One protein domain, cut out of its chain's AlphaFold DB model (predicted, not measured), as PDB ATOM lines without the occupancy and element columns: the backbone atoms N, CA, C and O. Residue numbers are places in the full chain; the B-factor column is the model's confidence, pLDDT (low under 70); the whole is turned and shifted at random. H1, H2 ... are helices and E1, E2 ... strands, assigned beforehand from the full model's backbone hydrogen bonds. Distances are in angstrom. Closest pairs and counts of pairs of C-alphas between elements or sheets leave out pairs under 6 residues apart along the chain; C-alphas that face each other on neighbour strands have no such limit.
ATOM      1  N   GLY A  14      49.520 -33.246 -33.714       85.44
ATOM      2  CA  GLY A  14      49.535 -34.290 -34.729       85.44
ATOM      3  C   GLY A  14      48.832 -33.828 -36.000       85.44
ATOM      4  O   GLY A  14      48.132 -32.803 -36.023       85.44
ATOM      5  N   SER A  15      48.969 -34.622 -37.053       89.06
ATOM      6  CA  SER A  15      48.234 -34.434 -38.301       89.06
ATOM      7  C   SER A  15      47.521 -35.703 -38.730       89.06
ATOM      8  O   SER A  15      48.034 -36.806 -38.568       89.06
ATOM      9  N   ALA A  16      46.334 -35.521 -39.302       89.44
ATOM     10  CA  ALA A  16      45.604 -36.570 -39.992       89.44
ATOM     11  C   ALA A  16      45.663 -36.324 -41.503       89.44
ATOM     12  O   ALA A  16      45.251 -35.266 -41.991       89.44
ATOM     13  N   THR A  17      46.149 -37.321 -42.229       92.38
ATOM     14  CA  THR A  17      46.293 -37.322 -43.685       92.38
ATOM     15  C   THR A  17      45.448 -38.454 -44.249       92.38
ATOM     16  O   THR A  17      45.560 -39.593 -43.807       92.38
ATOM     17  N   VAL A  18      44.583 -38.168 -45.217       91.50
ATOM     18  CA  VAL A  18      43.845 -39.199 -45.949       91.50
ATOM     19  C   VAL A  18      44.663 -39.621 -47.160       91.50
ATOM     20  O   VAL A  18      45.137 -38.789 -47.926       91.50
ATOM     21  N   TYR A  19      44.809 -40.926 -47.341       90.75
ATOM     22  CA  TYR A  19      45.202 -41.532 -48.598       90.75
ATOM     23  C   TYR A  19      43.949 -41.967 -49.354       90.75
ATOM     24  O   TYR A  19      43.191 -42.807 -48.858       90.75
ATOM     25  N   LEU A  20      43.751 -41.431 -50.553       89.06
ATOM     26  CA  LEU A  20      42.656 -41.780 -51.453       89.06
ATOM     27  C   LEU A  20      43.182 -41.797 -52.891       89.06
ATOM     28  O   LEU A  20      43.800 -40.831 -53.325       89.06
ATOM     29  N   ASP A  21      42.932 -42.883 -53.626       85.81
ATOM     30  CA  ASP A  21      43.212 -42.979 -55.071       85.81
ATOM     31  C   ASP A  21      44.678 -42.674 -55.469       85.81
ATOM     32  O   ASP A  21      44.957 -42.074 -56.499       85.81
ATOM     33  N   GLY A  22      45.654 -43.043 -54.629       85.19
ATOM     34  CA  GLY A  22      47.071 -42.740 -54.893       85.19
ATOM     35  C   GLY A  22      47.539 -41.360 -54.427       85.19
ATOM     36  O   GLY A  22      48.724 -41.048 -54.538       85.19
ATOM     37  N   HIS A  23      46.640 -40.549 -53.870       88.38
ATOM     38  CA  HIS A  23      46.930 -39.207 -53.385       88.38
ATOM     39  C   HIS A  23      46.893 -39.139 -51.857       88.38
ATOM     40  O   HIS A  23      45.989 -39.674 -51.218       88.38
ATOM     41  N   LEU A  24      47.878 -38.447 -51.278       89.81
ATOM     42  CA  LEU A  24      47.911 -38.081 -49.863       89.81
ATOM     43  C   LEU A  24      47.420 -36.644 -49.707       89.81
ATOM     44  O   LEU A  24      48.045 -35.714 -50.217       89.81
ATOM     45  N   GLU A  25      46.329 -36.464 -48.974       90.38
ATOM     46  CA  GLU A  25      45.756 -35.161 -48.667       90.38
ATOM     47  C   GLU A  25      45.752 -34.932 -47.154       90.38
ATOM     48  O   GLU A  25      45.143 -35.680 -46.388       90.38
ATOM     49  N   LYS A  26      46.451 -33.888 -46.701       88.00
ATOM     50  CA  LYS A  26      46.466 -33.501 -45.288       88.00
ATOM     51  C   LYS A  26      45.123 -32.863 -44.945       88.00
ATOM     52  O   LYS A  26      44.842 -31.752 -45.388       88.00
ATOM     53  N   CYS A  27      44.301 -33.551 -44.159       83.62
ATOM     54  CA  CYS A  27      42.943 -33.096 -43.880       83.62
ATOM     55  C   CYS A  27      42.903 -32.073 -42.748       83.62
ATOM     56  O   CYS A  27      42.259 -31.034 -42.883       83.62
ATOM     57  N   TRP A  28      43.570 -32.351 -41.623       84.69
ATOM     58  CA  TRP A  28      43.592 -31.411 -40.501       84.69
ATOM     59  C   TRP A  28      44.761 -31.635 -39.536       84.69
ATOM     60  O   TRP A  28      45.345 -32.716 -39.447       84.69
ATOM     61  N   GLU A  29      45.073 -30.582 -38.780       88.56
ATOM     62  CA  GLU A  29      46.063 -30.573 -37.701       88.56
ATOM     63  C   GLU A  29      45.377 -30.225 -36.387       88.56
ATOM     64  O   GLU A  29      44.651 -29.234 -36.294       88.56
ATOM     65  N   ALA A  30      45.606 -31.037 -35.364       85.75
ATOM     66  CA  ALA A  30      45.002 -30.868 -34.048       85.75
ATOM     67  C   ALA A  30      45.935 -31.439 -32.963       85.75
ATOM     68  O   ALA A  30      46.942 -32.076 -33.279       85.75
ATOM     69  N   PRO A  31      45.664 -31.200 -31.672       87.88
ATOM     70  CA  PRO A  31      46.387 -31.884 -30.606       87.88
ATOM     71  C   PRO A  31      46.259 -33.408 -30.739       87.88
ATOM     72  O   PRO A  31      45.172 -33.902 -31.048       87.88
ATOM     73  N   ILE A  32      47.345 -34.141 -30.477       85.94
ATOM     74  CA  ILE A  32      47.392 -35.611 -30.593       85.94
ATOM     75  C   ILE A  32      46.252 -36.263 -29.801       85.94
ATOM     76  O   ILE A  32      45.520 -37.075 -30.360       85.94
ATOM     77  N   ASP A  33      46.002 -35.822 -28.564       86.81
ATOM     78  CA  ASP A  33      44.909 -36.341 -27.733       86.81
ATOM     79  C   ASP A  33      43.528 -36.226 -28.402       86.81
ATOM     80  O   ASP A  33      42.703 -37.136 -28.306       86.81
ATOM     81  N   GLN A  34      43.256 -35.123 -29.112       88.31
ATOM     82  CA  GLN A  34      41.991 -34.953 -29.838       88.31
ATOM     83  C   GLN A  34      41.896 -35.881 -31.047       88.31
ATOM     84  O   GLN A  34      40.813 -36.392 -31.351       88.31
ATOM     85  N   LEU A  35      43.013 -36.082 -31.742       86.88
ATOM     86  CA  LEU A  35      43.095 -36.961 -32.901       86.88
ATOM     87  C   LEU A  35      42.859 -38.411 -32.482       86.88
ATOM     88  O   LEU A  35      41.965 -39.061 -33.023       86.88
ATOM     89  N   GLU A  36      43.555 -38.874 -31.447       87.12
ATOM     90  CA  GLU A  36      43.368 -40.209 -30.878       87.12
ATOM     91  C   GLU A  36      41.944 -40.420 -30.356       87.12
ATOM     92  O   GLU A  36      41.324 -41.452 -30.633       87.12
ATOM     93  N   HIS A  37      41.381 -39.430 -29.654       90.06
ATOM     94  CA  HIS A  37      40.008 -39.512 -29.161       90.06
ATOM     95  C   HIS A  37      38.995 -39.636 -30.306       90.06
ATOM     96  O   HIS A  37      38.104 -40.487 -30.261       90.06
ATOM     97  N   THR A  38      39.161 -38.834 -31.360       88.88
ATOM     98  CA  THR A  38      38.297 -38.867 -32.547       88.88
ATOM     99  C   THR A  38      38.395 -40.213 -33.261       88.88
ATOM    100  O   THR A  38      37.369 -40.800 -33.600       88.88
ATOM    101  N   MET A  39      39.606 -40.750 -33.433       87.12
ATOM    102  CA  MET A  39      39.802 -42.062 -34.057       87.12
ATOM    103  C   MET A  39      39.172 -43.190 -33.251       87.12
ATOM    104  O   MET A  39      38.514 -44.052 -33.825       87.12
ATOM    105  N   ASN A  40      39.290 -43.152 -31.925       89.81
ATOM    106  CA  ASN A  40      38.648 -44.127 -31.046       89.81
ATOM    107  C   ASN A  40      37.113 -44.084 -31.174       89.81
ATOM    108  O   ASN A  40      36.462 -45.126 -31.241       89.81
ATOM    109  N   ILE A  41      36.519 -42.888 -31.272       92.31
ATOM    110  CA  ILE A  41      35.077 -42.738 -31.527       92.31
ATOM    111  C   ILE A  41      34.702 -43.342 -32.885       92.31
ATOM    112  O   ILE A  41      33.737 -44.101 -32.970       92.31
ATOM    113  N   LEU A  42      35.455 -43.025 -33.941       89.88
ATOM    114  CA  LEU A  42      35.181 -43.516 -35.292       89.88
ATOM    115  C   LEU A  42      35.341 -45.039 -35.405       89.88
ATOM    116  O   LEU A  42      34.547 -45.687 -36.089       89.88
ATOM    117  N   GLU A  43      36.327 -45.613 -34.718       90.25
ATOM    118  CA  GLU A  43      36.560 -47.058 -34.656       90.25
ATOM    119  C   GLU A  43      35.396 -47.756 -33.946       90.25
ATOM    120  O   GLU A  43      34.790 -48.675 -34.495       90.25
ATOM    121  N   LYS A  44      34.995 -47.255 -32.770       91.69
ATOM    122  CA  LYS A  44      33.837 -47.774 -32.024       91.69
ATOM    123  C   LYS A  44      32.522 -47.631 -32.782       91.69
ATOM    124  O   LYS A  44      31.636 -48.466 -32.629       91.69
ATOM    125  N   ALA A  45      32.388 -46.590 -33.600       92.19
ATOM    126  CA  ALA A  45      31.238 -46.390 -34.474       92.19
ATOM    127  C   ALA A  45      31.246 -47.311 -35.711       92.19
ATOM    128  O   ALA A  45      30.314 -47.246 -36.514       92.19
ATOM    129  N   GLY A  46      32.293 -48.123 -35.907       89.00
ATOM    130  CA  GLY A  46      32.456 -48.984 -37.078       89.00
ATOM    131  C   GLY A  46      32.672 -48.208 -38.379       89.00
ATOM    132  O   GLY A  46      32.415 -48.735 -39.458       89.00
ATOM    133  N   ARG A  47      33.092 -46.938 -38.292       89.69
ATOM    134  CA  ARG A  47      33.358 -46.077 -39.458       89.69
ATOM    135  C   ARG A  47      34.758 -46.266 -40.004       89.69
ATOM    136  O   ARG A  47      34.969 -46.084 -41.198       89.69
ATOM    137  N   VAL A  48      35.695 -46.613 -39.131       90.19
ATOM    138  CA  VAL A  48      37.078 -46.891 -39.497       90.19
ATOM    139  C   VAL A  48      37.522 -48.194 -38.851       90.19
ATOM    140  O   VAL A  48      36.974 -48.618 -37.836       90.19
ATOM    141  N   SER A  49      38.515 -48.845 -39.439       91.62
ATOM    142  CA  SER A  49      39.149 -50.038 -38.883       91.62
ATOM    143  C   SER A  49      40.637 -49.786 -38.751       91.62
ATOM    144  O   SER A  49      41.306 -49.525 -39.748       91.62
ATOM    145  N   LYS A  50      41.166 -49.854 -37.531       89.94
ATOM    146  CA  LYS A  50      42.604 -49.736 -37.305       89.94
ATOM    147  C   LYS A  50      43.331 -50.902 -37.969       89.94
ATOM    148  O   LYS A  50      42.988 -52.059 -37.734       89.94
ATOM    149  N   LEU A  51      44.303 -50.579 -38.815       89.94
ATOM    150  CA  LEU A  51      45.166 -51.559 -39.470       89.94
ATOM    151  C   LEU A  51      46.450 -51.734 -38.665       89.94
ATOM    152  O   LEU A  51      46.799 -52.843 -38.272       89.94
ATOM    153  N   GLU A  52      47.107 -50.617 -38.371       88.56
ATOM    154  CA  GLU A  52      48.361 -50.555 -37.630       88.56
ATOM    155  C   GLU A  52      48.434 -49.260 -36.815       88.56
ATOM    156  O   GLU A  52      47.494 -48.457 -36.765       88.56
ATOM    157  N   GLU A  53      49.522 -49.083 -36.076       84.00
ATOM    158  CA  GLU A  53      49.696 -47.919 -35.221       84.00
ATOM    159  C   GLU A  53      49.809 -46.640 -36.062       84.00
ATOM    160  O   GLU A  53      50.791 -46.428 -36.760       84.00
ATOM    161  N   GLY A  54      48.783 -45.788 -35.992       83.56
ATOM    162  CA  GLY A  54      48.700 -44.571 -36.797       83.56
ATOM    163  C   GLY A  54      48.070 -44.761 -38.180       83.56
ATOM    164  O   GLY A  54      48.005 -43.796 -38.925       83.56
ATOM    165  N   MET A  55      47.552 -45.941 -38.535       90.62
ATOM    166  CA  MET A  55      46.898 -46.150 -39.833       90.62
ATOM    167  C   MET A  55      45.536 -46.830 -39.687       90.62
ATOM    168  O   MET A  55      45.391 -47.890 -39.073       90.62
ATOM    169  N   TYR A  56      44.527 -46.225 -40.305       91.25
ATOM    170  CA  TYR A  56      43.131 -46.633 -40.224       91.25
ATOM    171  C   TYR A  56      42.544 -46.774 -41.625       91.25
ATOM    172  O   TYR A  56      42.750 -45.930 -42.485       91.25
ATOM    173  N   LYS A  57      41.769 -47.823 -41.876       92.56
ATOM    174  CA  LYS A  57      40.993 -47.985 -43.106       92.56
ATOM    175  C   LYS A  57      39.625 -47.340 -42.930       92.56
ATOM    176  O   LYS A  57      38.917 -47.700 -41.995       92.56
ATOM    177  N   ILE A  58      39.246 -46.430 -43.822       90.44
ATOM    178  CA  ILE A  58      37.967 -45.699 -43.737       90.44
ATOM    179  C   ILE A  58      37.003 -46.047 -44.883       90.44
ATOM    180  O   ILE A  58      35.806 -45.789 -44.790       90.44
ATOM    181  N   GLY A  59      37.507 -46.664 -45.957       86.88
ATOM    182  CA  GLY A  59      36.725 -47.015 -47.141       86.88
ATOM    183  C   GLY A  59      37.423 -48.038 -48.038       86.88
ATOM    184  O   GLY A  59      38.452 -48.619 -47.676       86.88
ATOM    185  N   VAL A  60      36.851 -48.275 -49.221       85.19
ATOM    186  CA  VAL A  60      37.512 -49.047 -50.284       85.19
ATOM    187  C   VAL A  60      38.686 -48.209 -50.781       85.19
ATOM    188  O   VAL A  60      38.497 -47.061 -51.164       85.19
ATOM    189  N   GLU A  61      39.901 -48.749 -50.667       86.94
ATOM    190  CA  GLU A  61      41.150 -48.080 -51.077       86.94
ATOM    191  C   GLU A  61      41.406 -46.712 -50.415       86.94
ATOM    192  O   GLU A  61      42.253 -45.946 -50.866       86.94
ATOM    193  N   THR A  62      40.709 -46.423 -49.311       90.81
ATOM    194  CA  THR A  62      40.860 -45.178 -48.554       90.81
ATOM    195  C   THR A  62      41.414 -45.456 -47.164       90.81
ATOM    196  O   THR A  62      40.830 -46.232 -46.391       90.81
ATOM    197  N   TYR A  63      42.504 -44.776 -46.825       91.75
ATOM    198  CA  TYR A  63      43.188 -44.912 -45.544       91.75
ATOM    199  C   TYR A  63      43.356 -43.545 -44.891       91.75
ATOM    200  O   TYR A  63      43.460 -42.531 -45.563       91.75
ATOM    201  N   LEU A  64      43.380 -43.518 -43.570       90.56
ATOM    202  CA  LEU A  64      43.698 -42.356 -42.767       90.56
ATOM    203  C   LEU A  64      44.993 -42.657 -42.019       90.56
ATOM    204  O   LEU A  64      45.092 -43.664 -41.319       90.56
ATOM    205  N   ILE A  65      45.970 -41.783 -42.190       90.62
ATOM    206  CA  ILE A  65      47.305 -41.873 -41.623       90.62
ATOM    207  C   ILE A  65      47.439 -40.758 -40.595       90.62
ATOM    208  O   ILE A  65      47.100 -39.602 -40.853       90.62
ATOM    209  N   PHE A  66      47.900 -41.127 -39.414       85.75
ATOM    210  CA  PHE A  66      48.073 -40.259 -38.275       85.75
ATOM    211  C   PHE A  66      49.557 -40.144 -37.936       85.75
ATOM    212  O   PHE A  66      50.210 -41.137 -37.612       85.75
ATOM    213  N   GLU A  67      50.064 -38.916 -37.986       82.50
ATOM    214  CA  GLU A  67      51.454 -38.578 -37.684       82.50
ATOM    215  C   GLU A  67      51.515 -37.777 -36.374       82.50
ATOM    216  O   GLU A  67      50.688 -36.887 -36.143       82.50
ATOM    217  N   ARG A  68      52.467 -38.144 -35.504       78.62
ATOM    218  CA  ARG A  68      52.677 -37.588 -34.155       78.62
ATOM    219  C   ARG A  68      53.706 -36.470 -34.151       78.62
ATOM    220  O   ARG A  68      54.694 -36.597 -34.906       78.62
TER     221      ARG A  68
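Overview. This is residues 14 to 68 of the 68 residues of an uncharacterized protein of Candidatus Moranbacteria bacterium GW2011_GWF1_35_5 (UniProt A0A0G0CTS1). A strongly twisted antiparallel sheet, E2 E1 E5 E4 E3, has helix H1 over one face; the other is bare. The 55 printed residues, mixed in class, include in order E1 E2 H1 E3 E4 E5. The whole is compact, with radius of gyration of the C-alphas 10.4 A and spans 28 by 22 by 16 A.

Along the chain. E1, residues 14 to 20, begins at C-alpha 14 (49.535, -34.290, -34.729). E2, residues 23 to 31, is 23.9 A long; H1 is residues 32 to 44. E3, 49 to 52, and E4, 55 to 59, precede E5, 62 to 67, ending at C-alpha 67 (51.454, -38.578, -37.684).

Arrangement. E1 and E2 form a hairpin, E3 E4 E5 a meander of successive antiparallel neighbours. N 18 and O 25, N 17 and O 65, N 56 and O 64, and N 49 and O 57 are each 2.8 A apart. H1 is on the sheet, height 8.8 A, every O i to N i+4 pair within hydrogen-bond range.

Size, cuts and confidence. The printed part has no cut, tight links, and no residue under pLDDT 70.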